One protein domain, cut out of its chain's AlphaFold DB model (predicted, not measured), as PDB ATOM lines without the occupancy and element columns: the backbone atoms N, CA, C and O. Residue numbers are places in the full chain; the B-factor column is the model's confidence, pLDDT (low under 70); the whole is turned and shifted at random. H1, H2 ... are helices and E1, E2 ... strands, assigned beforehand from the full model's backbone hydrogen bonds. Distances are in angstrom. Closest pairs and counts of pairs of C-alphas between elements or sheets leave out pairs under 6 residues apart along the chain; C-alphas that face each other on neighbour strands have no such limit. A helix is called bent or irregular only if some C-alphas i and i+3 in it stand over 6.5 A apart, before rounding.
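What this domain is: This is residues 18 to 155 of the 155 residues of an uncharacterized protein of Methanosarcinaceae archaeon (UniProt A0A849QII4). A small sheet of three short strands, E1, E2 and E3, caps one end of an elongated helical body, in which H4 lies in the middle between H2 and H5, while H1 packs on H4 and H5 and meets H2 with its residues 37 to 41 alone. At the opposite end from the sheet lie the short helix H3 and a long loop, residues 68 to 83. The printed part has 138 residues, with five named helices and three named strands in the order H1 E1 H2 H3 H4 E2 E3 H5, and its class is mostly helix. The sheet, in the order E1 E2 E3, is mixed. The whole is only just compact, close to loose, with a radius of gyration of the C-alphas of 16.7 A and spans of 54 by 30 by 23 A.

Where its parts are: In the sheet, E1 is residues 43 to 45, E2 residues 111 to 113 and E3 residues 118 to 120. H5, the longest helix, is residues 128 to 152, 35.9 A long, ending at C-alpha 152 at (76.039, 101.062, 0.259). H1, residues 19 to 41, is 32.9 A long and begins at C-alpha 19 at (78.669, 93.085, -1.420). H4 is residues 91 to 104, 19.7 A. H2 is residues 51 to 67, 23.5 A, and only just irregular: C-alphas 64 and 67 are 6.8 A apart. H3 is residues 84 to 88, 7.9 A.

How they stand to each other: E1 and E2 are parallel, with N 44 and O 111 at 2.8 A. E2 and E3 form an antiparallel hairpin, with N 112 and O 119 at 2.9 A. E1, H2 H3 H4 and E2 make a strand-helix-strand unit, two parallel neighbour strands with helices between. H2 only grazes the sheet, with residues 51 to 53. H1, H4 and H5 form a bundle, a group of three helices. H4 and H5 touch at a shallow tilt of 16 degrees, opposite ways; their closest C-alphas, of Ala 97 and Ala 137, are 4.1 A apart. H1 and H5 touch, closest at C-alphas of Trp 23 and Ala 149, 5.1 A. H2 and H4 touch at 15 degrees, a shallow tilt, closest at C-alphas of Gly 52 and Ala 102, 5.7 A. H3 and H4 are close but not clearly touching. In H1, H4 and H5 every O i to N i+4 pair is within hydrogen-bond range; H2 has 10 of 13, and H3 has 0 of 1 but 2 of 2 O i to N i+3 pairs.

The domain as a whole: The C-alphas farthest apart, of Glu 116 and Ala 154, are 56.1 A apart. The printed part has no cut. The link from H2 to H3, 16 residues, is long. Mean pLDDT of the printed part is 84.7; residues 62 to 80, 116 to 117 and 155 are under 70.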
ATOM      1  N   THR A  18      79.790  93.704  -6.182       90.81
ATOM      2  CA  THR A  18      79.253  92.768  -5.192       90.81
ATOM      3  C   THR A  18      79.476  93.246  -3.760       90.81
ATOM      4  O   THR A  18      80.459  93.915  -3.443       90.81
ATOM      5  N   MET A  19      78.586  92.815  -2.860       91.44
ATOM      6  CA  MET A  19      78.669  93.085  -1.420       91.44
ATOM      7  C   MET A  19      80.008  92.648  -0.811       91.44
ATOM      8  O   MET A  19      80.576  93.351   0.021       91.44
ATOM      9  N   LEU A  20      80.519  91.485  -1.225       92.88
ATOM     10  CA  LEU A  20      81.775  90.949  -0.702       92.88
ATOM     11  C   LEU A  20      82.977  91.779  -1.165       92.88
ATOM     12  O   LEU A  20      83.906  91.985  -0.387       92.88
ATOM     13  N   GLU A  21      82.956  92.271  -2.405       90.62
ATOM     14  CA  GLU A  21      83.992  93.170  -2.914       90.62
ATOM     15  C   GLU A  21      83.968  94.521  -2.201       90.62
ATOM     16  O   GLU A  21      85.024  95.008  -1.799       90.62
ATOM     17  N   GLU A  22      82.784  95.102  -1.988       87.75
ATOM     18  CA  GLU A  22      82.638  96.375  -1.276       87.75
ATOM     19  C   GLU A  22      83.135  96.258   0.169       87.75
ATOM     20  O   GLU A  22      83.995  97.014   0.626       87.75
ATOM     21  N   TRP A  23      82.680  95.215   0.865       92.56
ATOM     22  CA  TRP A  23      83.151  94.875   2.202       92.56
ATOM     23  C   TRP A  23      84.667  94.670   2.247       92.56
ATOM     24  O   TRP A  23      85.343  95.223   3.116       92.56
ATOM     25  N   GLY A  24      85.213  93.912   1.294       92.56
ATOM     26  CA  GLY A  24      86.641  93.634   1.194       92.56
ATOM     27  C   GLY A  24      87.478  94.900   1.023       92.56
ATOM     28  O   GLY A  24      88.506  95.035   1.686       92.56
ATOM     29  N   LYS A  25      87.026  95.861   0.204       89.50
ATOM     30  CA  LYS A  25      87.686  97.168   0.043       89.50
ATOM     31  C   LYS A  25      87.716  97.950   1.355       89.50
ATOM     32  O   LYS A  25      88.785  98.408   1.766       89.50
ATOM     33  N   ILE A  26      86.568  98.068   2.029       88.94
ATOM     34  CA  ILE A  26      86.441  98.800   3.299       88.94
ATOM     35  C   ILE A  26      87.325  98.167   4.380       88.94
ATOM     36  O   ILE A  26      88.063  98.869   5.079       88.94
ATOM     37  N   VAL A  27      87.282  96.839   4.504       93.00
ATOM     38  CA  VAL A  27      88.095  96.091   5.467       93.00
ATOM     39  C   VAL A  27      89.576  96.253   5.161       93.00
ATOM     40  O   VAL A  27      90.337  96.596   6.061       93.00
ATOM     41  N   LEU A  28      89.998  96.056   3.910       92.88
ATOM     42  CA  LEU A  28      91.403  96.161   3.525       92.88
ATOM     43  C   LEU A  28      91.964  97.548   3.843       92.88
ATOM     44  O   LEU A  28      93.034  97.649   4.441       92.88
ATOM     45  N   TYR A  29      91.226  98.605   3.506       89.38
ATOM     46  CA  TYR A  29      91.630  99.976   3.808       89.38
ATOM     47  C   TYR A  29      91.849 100.188   5.314       89.38
ATOM     48  O   TYR A  29      92.887 100.698   5.742       89.38
ATOM     49  N   ASN A  30      90.905  99.725   6.134       91.94
ATOM     50  CA  ASN A  30      90.996  99.826   7.587       91.94
ATOM     51  C   ASN A  30      92.127  98.970   8.182       91.94
ATOM     52  O   ASN A  30      92.819  99.414   9.096       91.94
ATOM     53  N   LEU A  31      92.351  97.759   7.667       94.06
ATOM     54  CA  LEU A  31      93.450  96.897   8.109       94.06
ATOM     55  C   LEU A  31      94.816  97.498   7.766       94.06
ATOM     56  O   LEU A  31      95.740  97.406   8.573       94.06
ATOM     57  N   VAL A  32      94.942  98.159   6.612       92.44
ATOM     58  CA  VAL A  32      96.148  98.918   6.256       92.44
ATOM     59  C   VAL A  32      96.364 100.069   7.239       92.44
ATOM     60  O   VAL A  32      97.477 100.236   7.736       92.44
ATOM     61  N   ALA A  33      95.315 100.821   7.587       90.62
ATOM     62  CA  ALA A  33      95.414 101.882   8.590       90.62
ATOM     63  C   ALA A  33      95.857 101.340   9.963       90.62
ATOM     64  O   ALA A  33      96.778 101.888  10.574       90.62
ATOM     65  N   LEU A  34      95.277 100.223  10.417       93.94
ATOM     66  CA  LEU A  34      95.698  99.536  11.643       93.94
ATOM     67  C   LEU A  34      97.165  99.111  11.589       93.94
ATOM     68  O   LEU A  34      97.911  99.343  12.538       93.94
ATOM     69  N   PHE A  35      97.595  98.523  10.476       94.25
ATOM     70  CA  PHE A  35      98.978  98.103  10.290       94.25
ATOM     71  C   PHE A  35      99.947  99.289  10.376       94.25
ATOM     72  O   PHE A  35     100.951  99.214  11.084       94.25
ATOM     73  N   VAL A  36      99.616 100.414   9.735       92.56
ATOM     74  CA  VAL A  36     100.403 101.653   9.825       92.56
ATOM     75  C   VAL A  36     100.481 102.157  11.269       92.56
ATOM     76  O   VAL A  36     101.567 102.518  11.721       92.56
ATOM     77  N   ILE A  37      99.378 102.130  12.025       93.94
ATOM     78  CA  ILE A  37      99.378 102.497  13.451       93.94
ATOM     79  C   ILE A  37     100.364 101.626  14.235       93.94
ATOM     80  O   ILE A  37     101.181 102.169  14.979       93.94
ATOM     81  N   VAL A  38     100.339 100.302  14.041       94.56
ATOM     82  CA  VAL A  38     101.270  99.372  14.706       94.56
ATOM     83  C   VAL A  38     102.722  99.691  14.353       94.56
ATOM     84  O   VAL A  38     103.561  99.766  15.251       94.56
ATOM     85  N   LEU A  39     103.022  99.923  13.070       93.31
ATOM     86  CA  LEU A  39     104.374 100.266  12.623       93.31
ATOM     87  C   LEU A  39     104.882 101.551  13.277       93.31
ATOM     88  O   LEU A  39     106.011 101.593  13.764       93.31
ATOM     89  N   ILE A  40     104.049 102.591  13.331       91.94
ATOM     90  CA  ILE A  40     104.413 103.857  13.973       91.94
ATOM     91  C   ILE A  40     104.575 103.655  15.488       91.94
ATOM     92  O   ILE A  40     105.462 104.254  16.096       91.94
ATOM     93  N   ASN A  41     103.794 102.765  16.106       93.38
ATOM     94  CA  ASN A  41     103.922 102.436  17.527       93.38
ATOM     95  C   ASN A  41     105.246 101.748  17.887       93.38
ATOM     96  O   ASN A  41     105.647 101.761  19.053       93.38
ATOM     97  N   PHE A  42     105.973 101.201  16.909       92.31
ATOM     98  CA  PHE A  42     107.337 100.723  17.135       92.31
ATOM     99  C   PHE A  42     108.321 101.858  17.426       92.31
ATOM    100  O   PHE A  42     109.411 101.590  17.934       92.31
ATOM    101  N   ILE A  43     107.938 103.108  17.166       91.19
ATOM    102  CA  ILE A  43     108.734 104.301  17.418       91.19
ATOM    103  C   ILE A  43     108.177 105.020  18.647       91.19
ATOM    104  O   ILE A  43     106.977 105.258  18.748       91.19
ATOM    105  N   ARG A  44     109.048 105.407  19.579       89.94
ATOM    106  CA  ARG A  44     108.715 106.253  20.731       89.94
ATOM    107  C   ARG A  44     109.501 107.558  20.685       89.94
ATOM    108  O   ARG A  44     110.676 107.573  20.320       89.94
ATOM    109  N   TYR A  45     108.875 108.647  21.102       87.44
ATOM    110  CA  TYR A  45     109.526 109.947  21.215       87.44
ATOM    111  C   TYR A  45     110.116 110.156  22.606       87.44
ATOM    112  O   TYR A  45     109.426 109.955  23.611       87.44
ATOM    113  N   ARG A  46     111.387 110.581  22.658       82.12
ATOM    114  CA  ARG A  46     112.147 110.887  23.885       82.12
ATOM    115  C   ARG A  46     111.997 109.826  24.981       82.12
ATOM    116  O   ARG A  46     111.866 110.160  26.153       82.12
ATOM    117  N   ASP A  47     111.957 108.555  24.587       77.50
ATOM    118  CA  ASP A  47     111.755 107.408  25.483       77.50
ATOM    119  C   ASP A  47     110.446 107.407  26.307       77.50
ATOM    120  O   ASP A  47     110.300 106.603  27.224       77.50
ATOM    121  N   ARG A  48     109.465 108.264  25.983       82.19
ATOM    122  CA  ARG A  48     108.257 108.456  26.807       82.19
ATOM    123  C   ARG A  48     106.977 107.950  26.168       82.19
ATOM    124  O   ARG A  48     106.256 107.191  26.803       82.19
ATOM    125  N   PHE A  49     106.671 108.396  24.950       84.44
ATOM    126  CA  PHE A  49     105.381 108.102  24.324       84.44
ATOM    127  C   PHE A  49     105.550 107.412  22.968       84.44
ATOM    128  O   PHE A  49     106.315 107.905  22.132       84.44
ATOM    129  N   PRO A  50     104.854 106.287  22.726       88.62
ATOM    130  CA  PRO A  50     104.772 105.680  21.404       88.62
ATOM    131  C   PRO A  50     104.101 106.634  20.411       88.62
ATOM    132  O   PRO A  50     103.074 107.248  20.708       88.62
ATOM    133  N   LEU A  51     104.665 106.760  19.214       89.56
ATOM    134  CA  LEU A  51     104.153 107.664  18.188       89.56
ATOM    135  C   LEU A  51     102.849 107.166  17.557       89.56
ATOM    136  O   LEU A  51     102.135 107.960  16.949       89.56
ATOM    137  N   GLY A  52     102.498 105.884  17.710       86.62
ATOM    138  CA  GLY A  52     101.272 105.321  17.136       86.62
ATOM    139  C   GLY A  52      99.995 105.940  17.708       86.62
ATOM    140  O   GLY A  52      98.947 105.824  17.088       86.62
ATOM    141  N   TYR A  53     100.084 106.667  18.828       88.00
ATOM    142  CA  TYR A  53      98.996 107.470  19.397       88.00
ATOM    143  C   TYR A  53      98.689 108.731  18.579       88.00
ATOM    144  O   TYR A  53      97.566 109.231  18.626       88.00
ATOM    145  N   ILE A  54      99.654 109.247  17.809       88.19
ATOM    146  CA  ILE A  54      99.463 110.462  17.006       88.19
ATOM    147  C   ILE A  54      98.397 110.232  15.936       88.19
ATOM    148  O   ILE A  54      97.559 111.100  15.716       88.19
ATOM    149  N   THR A  55      98.385 109.056  15.307       83.12
ATOM    150  CA  THR A  55      97.420 108.717  14.256       83.12
ATOM    151  C   THR A  55      95.964 108.772  14.740       83.12
ATOM    152  O   THR A  55      95.206 109.559  14.178       83.12
ATOM    153  N   PRO A  56      95.530 108.027  15.781       84.06
ATOM    154  CA  PRO A  56      94.160 108.120  16.274       84.06
ATOM    155  C   PRO A  56      93.827 109.519  16.808       84.06
ATOM    156  O   PRO A  56      92.728 109.995  16.552       84.06
ATOM    157  N   LEU A  57      94.755 110.228  17.465       86.69
ATOM    158  CA  LEU A  57      94.515 111.610  17.910       86.69
ATOM    159  C   LEU A  57      94.285 112.574  16.737       86.69
ATOM    160  O   LEU A  57      93.371 113.400  16.775       86.69
ATOM    161  N   GLY A  58      95.086 112.450  15.679       83.81
ATOM    162  CA  GLY A  58      94.925 113.218  14.449       83.81
ATOM    163  C   GLY A  58      93.607 112.897  13.752       83.81
ATOM    164  O   GLY A  58      92.899 113.813  13.341       83.81
ATOM    165  N   LEU A  59      93.227 111.617  13.687       78.81
ATOM    166  CA  LEU A  59      91.957 111.187  13.104       78.81
ATOM    167  C   LEU A  59      90.758 111.680  13.916       78.81
ATOM    168  O   LEU A  59      89.829 112.194  13.313       78.81
ATOM    169  N   ILE A  60      90.791 111.617  15.252       81.44
ATOM    170  CA  ILE A  60      89.753 112.192  16.127       81.44
ATOM    171  C   ILE A  60      89.638 113.701  15.906       81.44
ATOM    172  O   ILE A  60      88.534 114.222  15.773       81.44
ATOM    173  N   THR A  61      90.769 114.403  15.833       79.44
ATOM    174  CA  THR A  61      90.784 115.852  15.592       79.44
ATOM    175  C   THR A  61      90.186 116.170  14.223       79.44
ATOM    176  O   THR A  61      89.304 117.014  14.111       79.44
ATOM    177  N   MET A  62      90.603 115.448  13.181       69.75
ATOM    178  CA  MET A  62      90.062 115.608  11.832       69.75
ATOM    179  C   MET A  62      88.563 115.286  11.779       69.75
ATOM    180  O   MET A  62      87.803 115.990  11.118       69.75
ATOM    181  N   TYR A  63      88.128 114.258  12.502       69.12
ATOM    182  CA  TYR A  63      86.732 113.849  12.611       69.12
ATOM    183  C   TYR A  63      85.863 114.914  13.271       69.12
ATOM    184  O   TYR A  63      84.816 115.280  12.740       69.12
ATOM    185  N   ALA A  64      86.330 115.445  14.402       69.31
ATOM    186  CA  ALA A  64      85.647 116.484  15.155       69.31
ATOM    187  C   ALA A  64      85.579 117.811  14.385       69.31
ATOM    188  O   ALA A  64      84.587 118.525  14.500       69.31
ATOM    189  N   VAL A  65      86.617 118.142  13.605       67.88
ATOM    190  CA  VAL A  65      86.729 119.434  12.911       67.88
ATOM    191  C   VAL A  65      86.097 119.422  11.514       67.88
ATOM    192  O   VAL A  65      85.466 120.408  11.140       67.88
ATOM    193  N   PHE A  66      86.263 118.352  10.726       59.78
ATOM    194  CA  PHE A  66      86.005 118.399   9.276       59.78
ATOM    195  C   PHE A  66      84.940 117.436   8.752       59.78
ATOM    196  O   PHE A  66      84.237 117.793   7.811       59.78
ATOM    197  N   LEU A  67      84.837 116.212   9.278       56.34
ATOM    198  CA  LEU A  67      83.995 115.190   8.637       56.34
ATOM    199  C   LEU A  67      82.560 115.138   9.170       56.34
ATOM    200  O   LEU A  67      81.682 114.581   8.500       56.34
ATOM    201  N   GLY A  68      82.322 115.639  10.384       58.41
ATOM    202  CA  GLY A  68      81.196 115.133  11.160       58.41
ATOM    203  C   GLY A  68      81.337 113.620  11.336       58.41
ATOM    204  O   GLY A  68      82.355 113.014  10.995       58.41
ATOM    205  N   THR A  69      80.325 112.967  11.882       53.84
ATOM    206  CA  THR A  69      80.532 111.630  12.427       53.84
ATOM    207  C   THR A  69      80.337 110.469  11.439       53.84
ATOM    208  O   THR A  69      79.731 109.435  11.723       53.84
ATOM    209  N   ASN A  70      80.896 110.657  10.247       60.97
ATOM    210  CA  ASN A  70      80.783 109.774   9.088       60.97
ATOM    211  C   ASN A  70      81.854 108.666   9.069       60.97
ATOM    212  O   ASN A  70      82.752 108.664   9.896       60.97
ATOM    213  N   SER A  71      81.770 107.697   8.154       52.53
ATOM    214  CA  SER A  71      82.814 106.666   7.982       52.53
ATOM    215  C   SER A  71      84.139 107.266   7.465       52.53
ATOM    216  O   SER A  71      84.106 108.199   6.659       52.53
ATOM    217  N   PHE A  72      85.308 106.759   7.898       58.72
ATOM    218  CA  PHE A  72      86.617 107.219   7.383       58.72
ATOM    219  C   PHE A  72      86.916 106.673   5.997       58.72
ATOM    220  O   PHE A  72      87.558 107.347   5.186       58.72
ATOM    221  N   SER A  73      86.465 105.448   5.741       57.75
ATOM    222  CA  SER A  73      86.593 104.797   4.444       57.75
ATOM    223  C   SER A  73      85.721 105.492   3.391       57.75
ATOM    224  O   SER A  73      86.183 105.688   2.270       57.75
ATOM    225  N   MET A  74      84.521 105.970   3.758       59.09
ATOM    226  CA  MET A  74      83.630 106.704   2.849       59.09
ATOM    227  C   MET A  74      82.938 107.911   3.509       59.09
ATOM    228  O   MET A  74      82.000 107.738   4.295       59.09
ATOM    229  N   PRO A  75      83.343 109.149   3.176       60.91
ATOM    230  CA  PRO A  75      82.674 110.351   3.666       60.91
ATOM    231  C   PRO A  75      81.308 110.540   2.990       60.91
ATOM    232  O   PRO A  75      81.148 110.263   1.802       60.91
ATOM    233  N   MET A  76      80.331 111.083   3.721       62.66
ATOM    234  CA  MET A  76      79.086 111.545   3.100       62.66
ATOM    235  C   MET A  76      79.280 112.884   2.375       62.66
ATOM    236  O   MET A  76      80.178 113.645   2.745       62.66
ATOM    237  N   PRO A  77      78.409 113.207   1.398       63.28
ATOM    238  CA  PRO A  77      78.383 114.526   0.767       63.28
ATOM    239  C   PRO A  77      78.137 115.661   1.769       63.28
ATOM    240  O   PRO A  77      78.705 116.740   1.616       63.28
ATOM    241  N   GLU A  78      77.324 115.406   2.801       66.25
ATOM    242  CA  GLU A  78      76.987 116.373   3.845       66.25
ATOM    243  C   GLU A  78      77.386 115.863   5.246       66.25
ATOM    244  O   GLU A  78      77.203 114.678   5.556       66.25
ATOM    245  N   PRO A  79      77.934 116.731   6.120       65.38
ATOM    246  CA  PRO A  79      78.210 116.388   7.513       65.38
ATOM    247  C   PRO A  79      76.933 115.990   8.265       65.38
ATOM    248  O   PRO A  79      75.911 116.668   8.179       65.38
ATOM    249  N   MET A  80      76.996 114.912   9.050       68.62
ATOM    250  CA  MET A  80      75.871 114.500   9.896       68.62
ATOM    251  C   MET A  80      75.694 115.476  11.072       68.62
ATOM    252  O   MET A  80      76.660 115.792  11.769       68.62
ATOM    253  N   ALA A  81      74.457 115.915  11.325       72.75
ATOM    254  CA  ALA A  81      74.130 116.723  12.499       72.75
ATOM    255  C   ALA A  81      74.353 115.930  13.810       72.75
ATOM    256  O   ALA A  81      74.080 114.722  13.838       72.75
ATOM    257  N   PRO A  82      74.793 116.578  14.911       72.31
ATOM    258  CA  PRO A  82      75.006 115.908  16.195       72.31
ATOM    259  C   PRO A  82      73.741 115.183  16.670       72.31
ATOM    260  O   PRO A  82      72.740 115.804  17.018       72.31
ATOM    261  N   SER A  83      73.771 113.852  16.655       80.56
ATOM    262  CA  SER A  83      72.640 113.005  17.033       80.56
ATOM    263  C   SER A  83      73.113 111.587  17.342       80.56
ATOM    264  O   SER A  83      74.213 111.195  16.957       80.56
ATOM    265  N   LEU A  84      72.265 110.783  17.991       81.19
ATOM    266  CA  LEU A  84      72.556 109.365  18.249       81.19
ATOM    267  C   LEU A  84      72.596 108.512  16.965       81.19
ATOM    268  O   LEU A  84      73.066 107.377  17.010       81.19
ATOM    269  N   ALA A  85      72.176 109.059  15.815       81.50
ATOM    270  CA  ALA A  85      72.266 108.386  14.518       81.50
ATOM    271  C   ALA A  85      73.717 108.082  14.102       81.50
ATOM    272  O   ALA A  85      73.948 107.180  13.299       81.50
ATOM    273  N   ILE A  86      74.694 108.768  14.704       78.69
ATOM    274  CA  ILE A  86      76.128 108.488  14.580       78.69
ATOM    275  C   ILE A  86      76.494 107.024  14.833       78.69
ATOM    276  O   ILE A  86      77.307 106.461  14.108       78.69
ATOM    277  N   PHE A  87      75.888 106.386  15.837       82.62
ATOM    278  CA  PHE A  87      76.147 104.979  16.157       82.62
ATOM    279  C   PHE A  87      75.608 104.044  15.068       82.62
ATOM    280  O   PHE A  87      75.882 102.848  15.048       82.62
ATOM    281  N   GLY A  88      74.842 104.593  14.125       81.44
ATOM    282  CA  GLY A  88      74.461 103.915  12.907       81.44
ATOM    283  C   GLY A  88      75.557 103.860  11.837       81.44
ATOM    284  O   GLY A  88      75.343 103.222  10.809       81.44
ATOM    285  N   ARG A  89      76.699 104.523  12.045       82.31
ATOM    286  CA  ARG A  89      77.794 104.651  11.073       82.31
ATOM    287  C   ARG A  89      79.024 103.866  11.522       82.31
ATOM    288  O   ARG A  89      79.208 103.612  12.707       82.31
ATOM    289  N   GLY A  90      79.879 103.502  10.573       82.44
ATOM    290  CA  GLY A  90      81.114 102.749  10.780       82.44
ATOM    291  C   GLY A  90      82.224 103.567  11.437       82.44
ATOM    292  O   GLY A  90      82.945 103.041  12.280       82.44
ATOM    293  N   GLY A  91      82.312 104.866  11.135       83.00
ATOM    294  CA  GLY A  91      83.412 105.743  11.568       83.00
ATOM    295  C   GLY A  91      83.740 105.731  13.068       83.00
ATOM    296  O   GLY A  91      84.914 105.602  13.418       83.00
ATOM    297  N   PRO A  92      82.754 105.804  13.985       85.00
ATOM    298  CA  PRO A  92      83.016 105.690  15.419       85.00
ATOM    299  C   PRO A  92      83.666 104.356  15.802       85.00
ATOM    300  O   PRO A  92      84.563 104.318  16.642       85.00
ATOM    301  N   TYR A  93      83.235 103.258  15.180       90.56
ATOM    302  CA  TYR A  93      83.770 101.927  15.449       90.56
ATOM    303  C   TYR A  93      85.172 101.748  14.853       90.56
ATOM    304  O   TYR A  93      86.029 101.150  15.502       90.56
ATOM    305  N   GLU A  94      85.434 102.325  13.676       89.38
ATOM    306  CA  GLU A  94      86.778 102.406  13.089       89.38
ATOM    307  C   GLU A  94      87.739 103.157  14.032       89.38
ATOM    308  O   GLU A  94      88.811 102.649  14.358       89.38
ATOM    309  N   LEU A  95      87.328 104.310  14.578       89.06
ATOM    310  CA  LEU A  95      88.129 105.073  15.549       89.06
ATOM    311  C   LEU A  95      88.431 104.293  16.824       89.06
ATOM    312  O   LEU A  95      89.564 104.315  17.306       89.06
ATOM    313  N   ILE A  96      87.429 103.613  17.383       91.69
ATOM    314  CA  ILE A  96      87.619 102.785  18.577       91.69
ATOM    315  C   ILE A  96      88.608 101.657  18.281       91.69
ATOM    316  O   ILE A  96      89.518 101.434  19.077       91.69
ATOM    317  N   ALA A  97      88.499 101.000  17.123       94.38
ATOM    318  CA  ALA A  97      89.449  99.974  16.708       94.38
ATOM    319  C   ALA A  97      90.879 100.530  16.585       94.38
ATOM    320  O   ALA A  97      91.829  99.918  17.074       94.38
ATOM    321  N   TYR A  98      91.042 101.719  15.999       93.75
ATOM    322  CA  TYR A  98      92.344 102.374  15.855       93.75
ATOM    323  C   TYR A  98      92.967 102.717  17.213       93.75
ATOM    324  O   TYR A  98      94.149 102.449  17.442       93.75
ATOM    325  N   MET A  99      92.168 103.260  18.136       94.06
ATOM    326  CA  MET A  99      92.598 103.531  19.509       94.06
ATOM    327  C   MET A  99      92.985 102.247  20.244       94.06
ATOM    328  O   MET A  99      94.031 102.202  20.888       94.06
ATOM    329  N   LEU A 100      92.180 101.190  20.122       95.44
ATOM    330  CA  LEU A 100      92.448  99.901  20.752       95.44
ATOM    331  C   LEU A 100      93.751  99.284  20.261       95.44
ATOM    332  O   LEU A 100      94.522  98.812  21.085       95.44
ATOM    333  N   VAL A 101      94.040  99.315  18.959       96.38
ATOM    334  CA  VAL A 101      95.315  98.802  18.434       96.38
ATOM    335  C   VAL A 101      96.493  99.651  18.897       96.38
ATOM    336  O   VAL A 101      97.512  99.089  19.307       96.38
ATOM    337  N   ALA A 102      96.365 100.982  18.897       94.81
ATOM    338  CA  ALA A 102      97.406 101.874  19.407       94.81
ATOM    339  C   ALA A 102      97.710 101.602  20.891       94.81
ATOM    340  O   ALA A 102      98.871 101.501  21.283       94.81
ATOM    341  N   VAL A 103      96.680 101.403  21.716       94.25
ATOM    342  CA  VAL A 103      96.855 101.071  23.134       94.25
ATOM    343  C   VAL A 103      97.359  99.642  23.306       94.25
ATOM    344  O   VAL A 103      98.311  99.425  24.039       94.25
ATOM    345  N   ALA A 104      96.804  98.657  22.606       95.94
ATOM    346  CA  ALA A 104      97.202  97.256  22.739       95.94
ATOM    347  C   ALA A 104      98.654  97.009  22.312       95.94
ATOM    348  O   ALA A 104      99.279  96.074  22.801       95.94
ATOM    349  N   THR A 105      99.221  97.850  21.445       94.75
ATOM    350  CA  THR A 105     100.611  97.727  20.978       94.75
ATOM    351  C   THR A 105     101.583  98.707  21.642       94.75
ATOM    352  O   THR A 105     102.749  98.753  21.255       94.75
ATOM    353  N   TYR A 106     101.160  99.449  22.674       90.81
ATOM    354  CA  TYR A 106     101.963 100.518  23.287       90.81
ATOM    355  C   TYR A 106     103.336 100.061  23.807       90.81
ATOM    356  O   TYR A 106     104.331 100.768  23.671       90.81
ATOM    357  N   ASN A 107     103.415  98.864  24.397       89.56
ATOM    358  CA  ASN A 107     104.654  98.330  24.967       89.56
ATOM    359  C   ASN A 107     105.558  97.664  23.914       89.56
ATOM    360  O   ASN A 107     106.624  97.160  24.258       89.56
ATOM    361  N   GLN A 108     105.147  97.664  22.642       92.56
ATOM    362  CA  GLN A 108     105.908  97.098  21.530       92.56
ATOM    363  C   GLN A 108     106.822  98.131  20.855       92.56
ATOM    364  O   GLN A 108     107.414  97.836  19.818       92.56
ATOM    365  N   SER A 109     106.984  99.328  21.429       89.81
ATOM    366  CA  SER A 109     107.944 100.319  20.938       89.81
ATOM    367  C   SER A 109     109.380  99.812  21.043       89.81
ATOM    368  O   SER A 109     109.891  99.582  22.140       89.81
ATOM    369  N   ARG A 110     110.059  99.708  19.902       88.44
ATOM    370  CA  ARG A 110     111.433  99.199  19.776       88.44
ATOM    371  C   ARG A 110     112.453 100.315  19.635       88.44
ATOM    372  O   ARG A 110     113.558 100.172  20.140       88.44
ATOM    373  N   ILE A 111     112.082 101.397  18.959       87.25
ATOM    374  CA  ILE A 111     112.980 102.462  18.519       87.25
ATOM    375  C   ILE A 111     112.674 103.730  19.303       87.25
ATOM    376  O   ILE A 111     111.558 104.236  19.225       87.25
ATOM    377  N   ALA A 112     113.654 104.270  20.021       86.94
ATOM    378  CA  ALA A 112     113.533 105.572  20.665       86.94
ATOM    379  C   ALA A 112     114.218 106.666  19.844       86.94
ATOM    380  O   ALA A 112     115.415 106.585  19.568       86.94
ATOM    381  N   LEU A 113     113.449 107.698  19.489       83.81
ATOM    382  CA  LEU A 113     113.962 108.940  18.923       83.81
ATOM    383  C   LEU A 113     114.381 109.858  20.075       83.81
ATOM    384  O   LEU A 113     113.532 110.452  20.749       83.81
ATOM    385  N   THR A 114     115.686 109.925  20.324       79.44
ATOM    386  CA  THR A 114     116.313 110.866  21.267       79.44
ATOM    387  C   THR A 114     117.170 111.872  20.497       79.44
ATOM    388  O   THR A 114     117.360 111.705  19.295       79.44
ATOM    389  N   GLU A 115     117.644 112.934  21.154       71.69
ATOM    390  CA  GLU A 115     118.335 114.035  20.457       71.69
ATOM    391  C   GLU A 115     119.662 113.615  19.811       71.69
ATOM    392  O   GLU A 115     120.090 114.248  18.853       71.69
ATOM    393  N   GLU A 116     120.279 112.524  20.274       67.50
ATOM    394  CA  GLU A 116     121.638 112.166  19.855       67.50
ATOM    395  C   GLU A 116     121.808 110.691  19.454       67.50
ATOM    396  O   GLU A 116     122.767 110.364  18.757       67.50
ATOM    397  N   ILE A 117     120.907 109.772  19.849       68.19
ATOM    398  CA  ILE A 117     121.097 108.325  19.626       68.19
ATOM    399  C   ILE A 117     119.778 107.605  19.303       68.19
ATOM    400  O   ILE A 117     118.773 107.734  20.009       68.19
ATOM    401  N   LEU A 118     119.804 106.756  18.269       74.44
ATOM    402  CA  LEU A 118     118.771 105.749  18.027       74.44
ATOM    403  C   LEU A 118     118.953 104.601  19.028       74.44
ATOM    404  O   LEU A 118     119.884 103.803  18.904       74.44
ATOM    405  N   ARG A 119     118.073 104.495  20.027       74.06
ATOM    406  CA  ARG A 119     118.141 103.404  21.011       74.06
ATOM    407  C   ARG A 119     117.147 102.303  20.667       74.06
ATOM    408  O   ARG A 119     115.948 102.558  20.563       74.06
ATOM    409  N   ILE A 120     117.644 101.071  20.558       79.38
ATOM    410  CA  ILE A 120     116.809  99.872  20.461       79.38
ATOM    411  C   ILE A 120     116.567  99.341  21.871       79.38
ATOM    412  O   ILE A 120     117.509  99.118  22.630       79.38
ATOM    413  N   SER A 121     115.304  99.154  22.236       78.06
ATOM    414  CA  SER A 121     114.922  98.598  23.534       78.06
ATOM    415  C   SER A 121     114.378  97.179  23.397       78.06
ATOM    416  O   SER A 121     113.671  96.895  22.426       78.06
ATOM    417  N   PRO A 122     114.640  96.297  24.377       79.88
ATOM    418  CA  PRO A 122     113.961  95.013  24.445       79.88
ATOM    419  C   PRO A 122     112.458  95.239  24.635       79.88
ATOM    420  O   PRO A 122     112.045  96.110  25.404       79.88
ATOM    421  N   VAL A 123     111.648  94.457  23.923       88.00
ATOM    422  CA  VAL A 123     110.185  94.506  24.017       88.00
ATOM    423  C   VAL A 123     109.666  93.281  24.767       88.00
ATOM    424  O   VAL A 123     110.121  92.164  24.502       88.00
ATOM    425  N   PRO A 124     108.730  93.459  25.714       89.88
ATOM    426  CA  PRO A 124     108.077  92.340  26.372       89.88
ATOM    427  C   PRO A 124     107.213  91.569  25.368       89.88
ATOM    428  O   PRO A 124     106.744  92.115  24.365       89.88
ATOM    429  N   ARG A 125     106.957  90.290  25.661       93.31
ATOM    430  CA  ARG A 125     105.930  89.532  24.939       93.31
ATOM    431  C   ARG A 125     104.563  90.167  25.182       93.31
ATOM    432  O   ARG A 125     104.297  90.659  26.277       93.31
ATOM    433  N   MET A 126     103.710  90.127  24.165       95.19
ATOM    434  CA  MET A 126     102.346  90.629  24.287       95.19
ATOM    435  C   MET A 126     101.549  89.767  25.265       95.19
ATOM    436  O   MET A 126     101.583  88.537  25.176       95.19
ATOM    437  N   SER A 127     100.845  90.418  26.190       96.19
ATOM    438  CA  SER A 127      99.943  89.741  27.119       96.19
ATOM    439  C   SER A 127      98.654  89.294  26.419       96.19
ATOM    440  O   SER A 127      98.360  89.703  25.290       96.19
ATOM    441  N   LEU A 128      97.870  88.448  27.091       96.75
ATOM    442  CA  LEU A 128      96.584  87.988  26.570       96.75
ATOM    443  C   LEU A 128      95.619  89.160  26.348       96.75
ATOM    444  O   LEU A 128      94.931  89.196  25.336       96.75
ATOM    445  N   GLU A 129      95.605  90.140  27.249       96.69
ATOM    446  CA  GLU A 129      94.771  91.341  27.160       96.69
ATOM    447  C   GLU A 129      95.117  92.173  25.922       96.69
ATOM    448  O   GLU A 129      94.229  92.705  25.259       96.69
ATOM    449  N   GLN A 130      96.401  92.252  25.568       96.38
ATOM    450  CA  GLN A 130      96.845  92.958  24.367       96.38
ATOM    451  C   GLN A 130      96.403  92.234  23.094       96.38
ATOM    452  O   GLN A 130      95.902  92.864  22.163       96.38
ATOM    453  N   TRP A 131      96.536  90.906  23.064       97.06
ATOM    454  CA  TRP A 131      96.010  90.097  21.966       97.06
ATOM    455  C   TRP A 131      94.491  90.194  21.851       97.06
ATOM    456  O   TRP A 131      93.975  90.345  20.747       97.06
ATOM    457  N   ALA A 132      93.781  90.171  22.980       97.44
ATOM    458  CA  ALA A 132      92.338  90.354  23.022       97.44
ATOM    459  C   ALA A 132      91.941  91.744  22.500       97.44
ATOM    460  O   ALA A 132      91.009  91.847  21.709       97.44
ATOM    461  N   GLY A 133      92.687  92.794  22.860       96.81
ATOM    462  CA  GLY A 133      92.483  94.151  22.353       96.81
ATOM    463  C   GLY A 133      92.652  94.257  20.835       96.81
ATOM    464  O   GLY A 133      91.803  94.847  20.167       96.81
ATOM    465  N   ILE A 134      93.694  93.633  20.269       97.31
ATOM    466  CA  ILE A 134      93.883  93.554  18.810       97.31
ATOM    467  C   ILE A 134      92.747  92.766  18.157       97.31
ATOM    468  O   ILE A 134      92.168  93.224  17.174       97.31
ATOM    469  N   GLY A 135      92.411  91.593  18.700       97.75
ATOM    470  CA  GLY A 135      91.337  90.753  18.174       97.75
ATOM    471  C   GLY A 135      89.992  91.478  18.169       97.75
ATOM    472  O   GLY A 135      89.276  91.447  17.170       97.75
ATOM    473  N   PHE A 136      89.683  92.201  19.246       97.88
ATOM    474  CA  PHE A 136      88.470  93.002  19.356       97.88
ATOM    475  C   PHE A 136      88.465  94.165  18.355       97.88
ATOM    476  O   PHE A 136      87.464  94.371  17.674       97.88
ATOM    477  N   ALA A 137      89.589  94.866  18.177       97.12
ATOM    478  CA  ALA A 137      89.703  95.916  17.167       97.12
ATOM    479  C   ALA A 137      89.485  95.390  15.739       97.12
ATOM    480  O   ALA A 137      88.745  95.993  14.965       97.12
ATOM    481  N   ILE A 138      90.075  94.239  15.396       97.62
ATOM    482  CA  ILE A 138      89.862  93.595  14.092       97.62
ATOM    483  C   ILE A 138      88.386  93.223  13.925       97.62
ATOM    484  O   ILE A 138      87.794  93.544  12.897       97.62
ATOM    485  N   ALA A 139      87.764  92.610  14.934       97.56
ATOM    486  CA  ALA A 139      86.346  92.265  14.890       97.56
ATOM    487  C   ALA A 139      85.460  93.502  14.664       97.56
ATOM    488  O   ALA A 139      84.538  93.455  13.850       97.56
ATOM    489  N   MET A 140      85.769  94.628  15.317       95.75
ATOM    490  CA  MET A 140      85.067  95.893  15.098       95.75
ATOM    491  C   MET A 140      85.190  96.381  13.653       95.75
ATOM    492  O   MET A 140      84.176  96.755  13.072       95.75
ATOM    493  N   ILE A 141      86.383  96.326  13.049       94.94
ATOM    494  CA  ILE A 141      86.578  96.685  11.635       94.94
ATOM    495  C   ILE A 141      85.753  95.789  10.711       94.94
ATOM    496  O   ILE A 141      85.088  96.291   9.807       94.94
ATOM    497  N   LEU A 142      85.758  94.474  10.940       95.88
ATOM    498  CA  LEU A 142      85.018  93.529  10.101       95.88
ATOM    499  C   LEU A 142      83.505  93.783  10.161       95.88
ATOM    500  O   LEU A 142      82.850  93.819   9.118       95.88
ATOM    501  N   LEU A 143      82.963  93.995  11.365       95.00
ATOM    502  CA  LEU A 143      81.535  94.238  11.589       95.00
ATOM    503  C   LEU A 143      81.093  95.623  11.100       95.00
ATOM    504  O   LEU A 143      80.051  95.743  10.455       95.00
ATOM    505  N   ALA A 144      81.885  96.664  11.374       91.06
ATOM    506  CA  ALA A 144      81.616  98.016  10.893       91.06
ATOM    507  C   ALA A 144      81.676  98.073   9.364       91.06
ATOM    508  O   ALA A 144      80.768  98.616   8.735       91.06
ATOM    509  N   GLY A 145      82.688  97.436   8.766       91.31
ATOM    510  CA  GLY A 145      82.813  97.323   7.320       91.31
ATOM    511  C   GLY A 145      81.648  96.563   6.697       91.31
ATOM    512  O   GLY A 145      81.149  96.972   5.654       91.31
ATOM    513  N   TRP A 146      81.174  95.482   7.333       92.69
ATOM    514  CA  TRP A 146      80.019  94.723   6.833       92.69
ATOM    515  C   TRP A 146      78.766  95.587   6.804       92.69
ATOM    516  O   TRP A 146      78.046  95.626   5.812       92.69
ATOM    517  N   ARG A 147      78.520  96.320   7.889       89.94
ATOM    518  CA  ARG A 147      77.387  97.234   7.975       89.94
ATOM    519  C   ARG A 147      77.458  98.334   6.915       89.94
ATOM    520  O   ARG A 147      76.450  98.594   6.267       89.94
ATOM    521  N   GLU A 148      78.609  98.985   6.753       86.69
ATOM    522  CA  GLU A 148      78.780 100.046   5.753       86.69
ATOM    523  C   GLU A 148      78.589  99.510   4.331       86.69
ATOM    524  O   GLU A 148      77.802 100.080   3.582       86.69
ATOM    525  N   ALA A 149      79.186  98.363   3.994       88.81
ATOM    526  CA  ALA A 149      78.958  97.714   2.705       88.81
ATOM    527  C   ALA A 149      77.468  97.405   2.477       88.81
ATOM    528  O   ALA A 149      76.937  97.688   1.407       88.81
ATOM    529  N   ALA A 150      76.758  96.905   3.495       89.19
ATOM    530  CA  ALA A 150      75.335  96.581   3.379       89.19
ATOM    531  C   ALA A 150      74.477  97.829   3.136       89.19
ATOM    532  O   ALA A 150      73.513  97.767   2.380       89.19
ATOM    533  N   MET A 151      74.827  98.958   3.759       85.19
ATOM    534  CA  MET A 151      74.149 100.232   3.516       85.19
ATOM    535  C   MET A 151      74.425 100.757   2.107       85.19
ATOM    536  O   MET A 151      73.504 101.253   1.472       85.19
ATOM    537  N   ILE A 152      75.656 100.620   1.607       82.69
ATOM    538  CA  ILE A 152      76.039 101.062   0.259       82.69
ATOM    539  C   ILE A 152      75.321 100.243  -0.814       82.69
ATOM    540  O   ILE A 152      74.777 100.813  -1.749       82.69
ATOM    541  N   MET A 153      75.273  98.919  -0.662       82.81
ATOM    542  CA  MET A 153      74.617  98.028  -1.628       82.81
ATOM    543  C   MET A 153      73.084  98.145  -1.632       82.81
ATOM    544  O   MET A 153      72.437  97.588  -2.516       82.81
ATOM    545  N   ALA A 154      72.499  98.798  -0.623       82.19
ATOM    546  CA  ALA A 154      71.060  99.027  -0.510       82.19
ATOM    547  C   ALA A 154      70.606 100.395  -1.061       82.19
ATOM    548  O   ALA A 154      69.403 100.671  -1.030       82.19
ATOM    549  N   LEU A 155      71.544 101.240  -1.513       65.88
ATOM    550  CA  LEU A 155      71.294 102.517  -2.199       65.88
ATOM    551  C   LEU A 155      71.092 102.304  -3.703       65.88
ATOM    552  O   LEU A 155      70.258 103.047  -4.268       65.88
TER     553      LEU A 155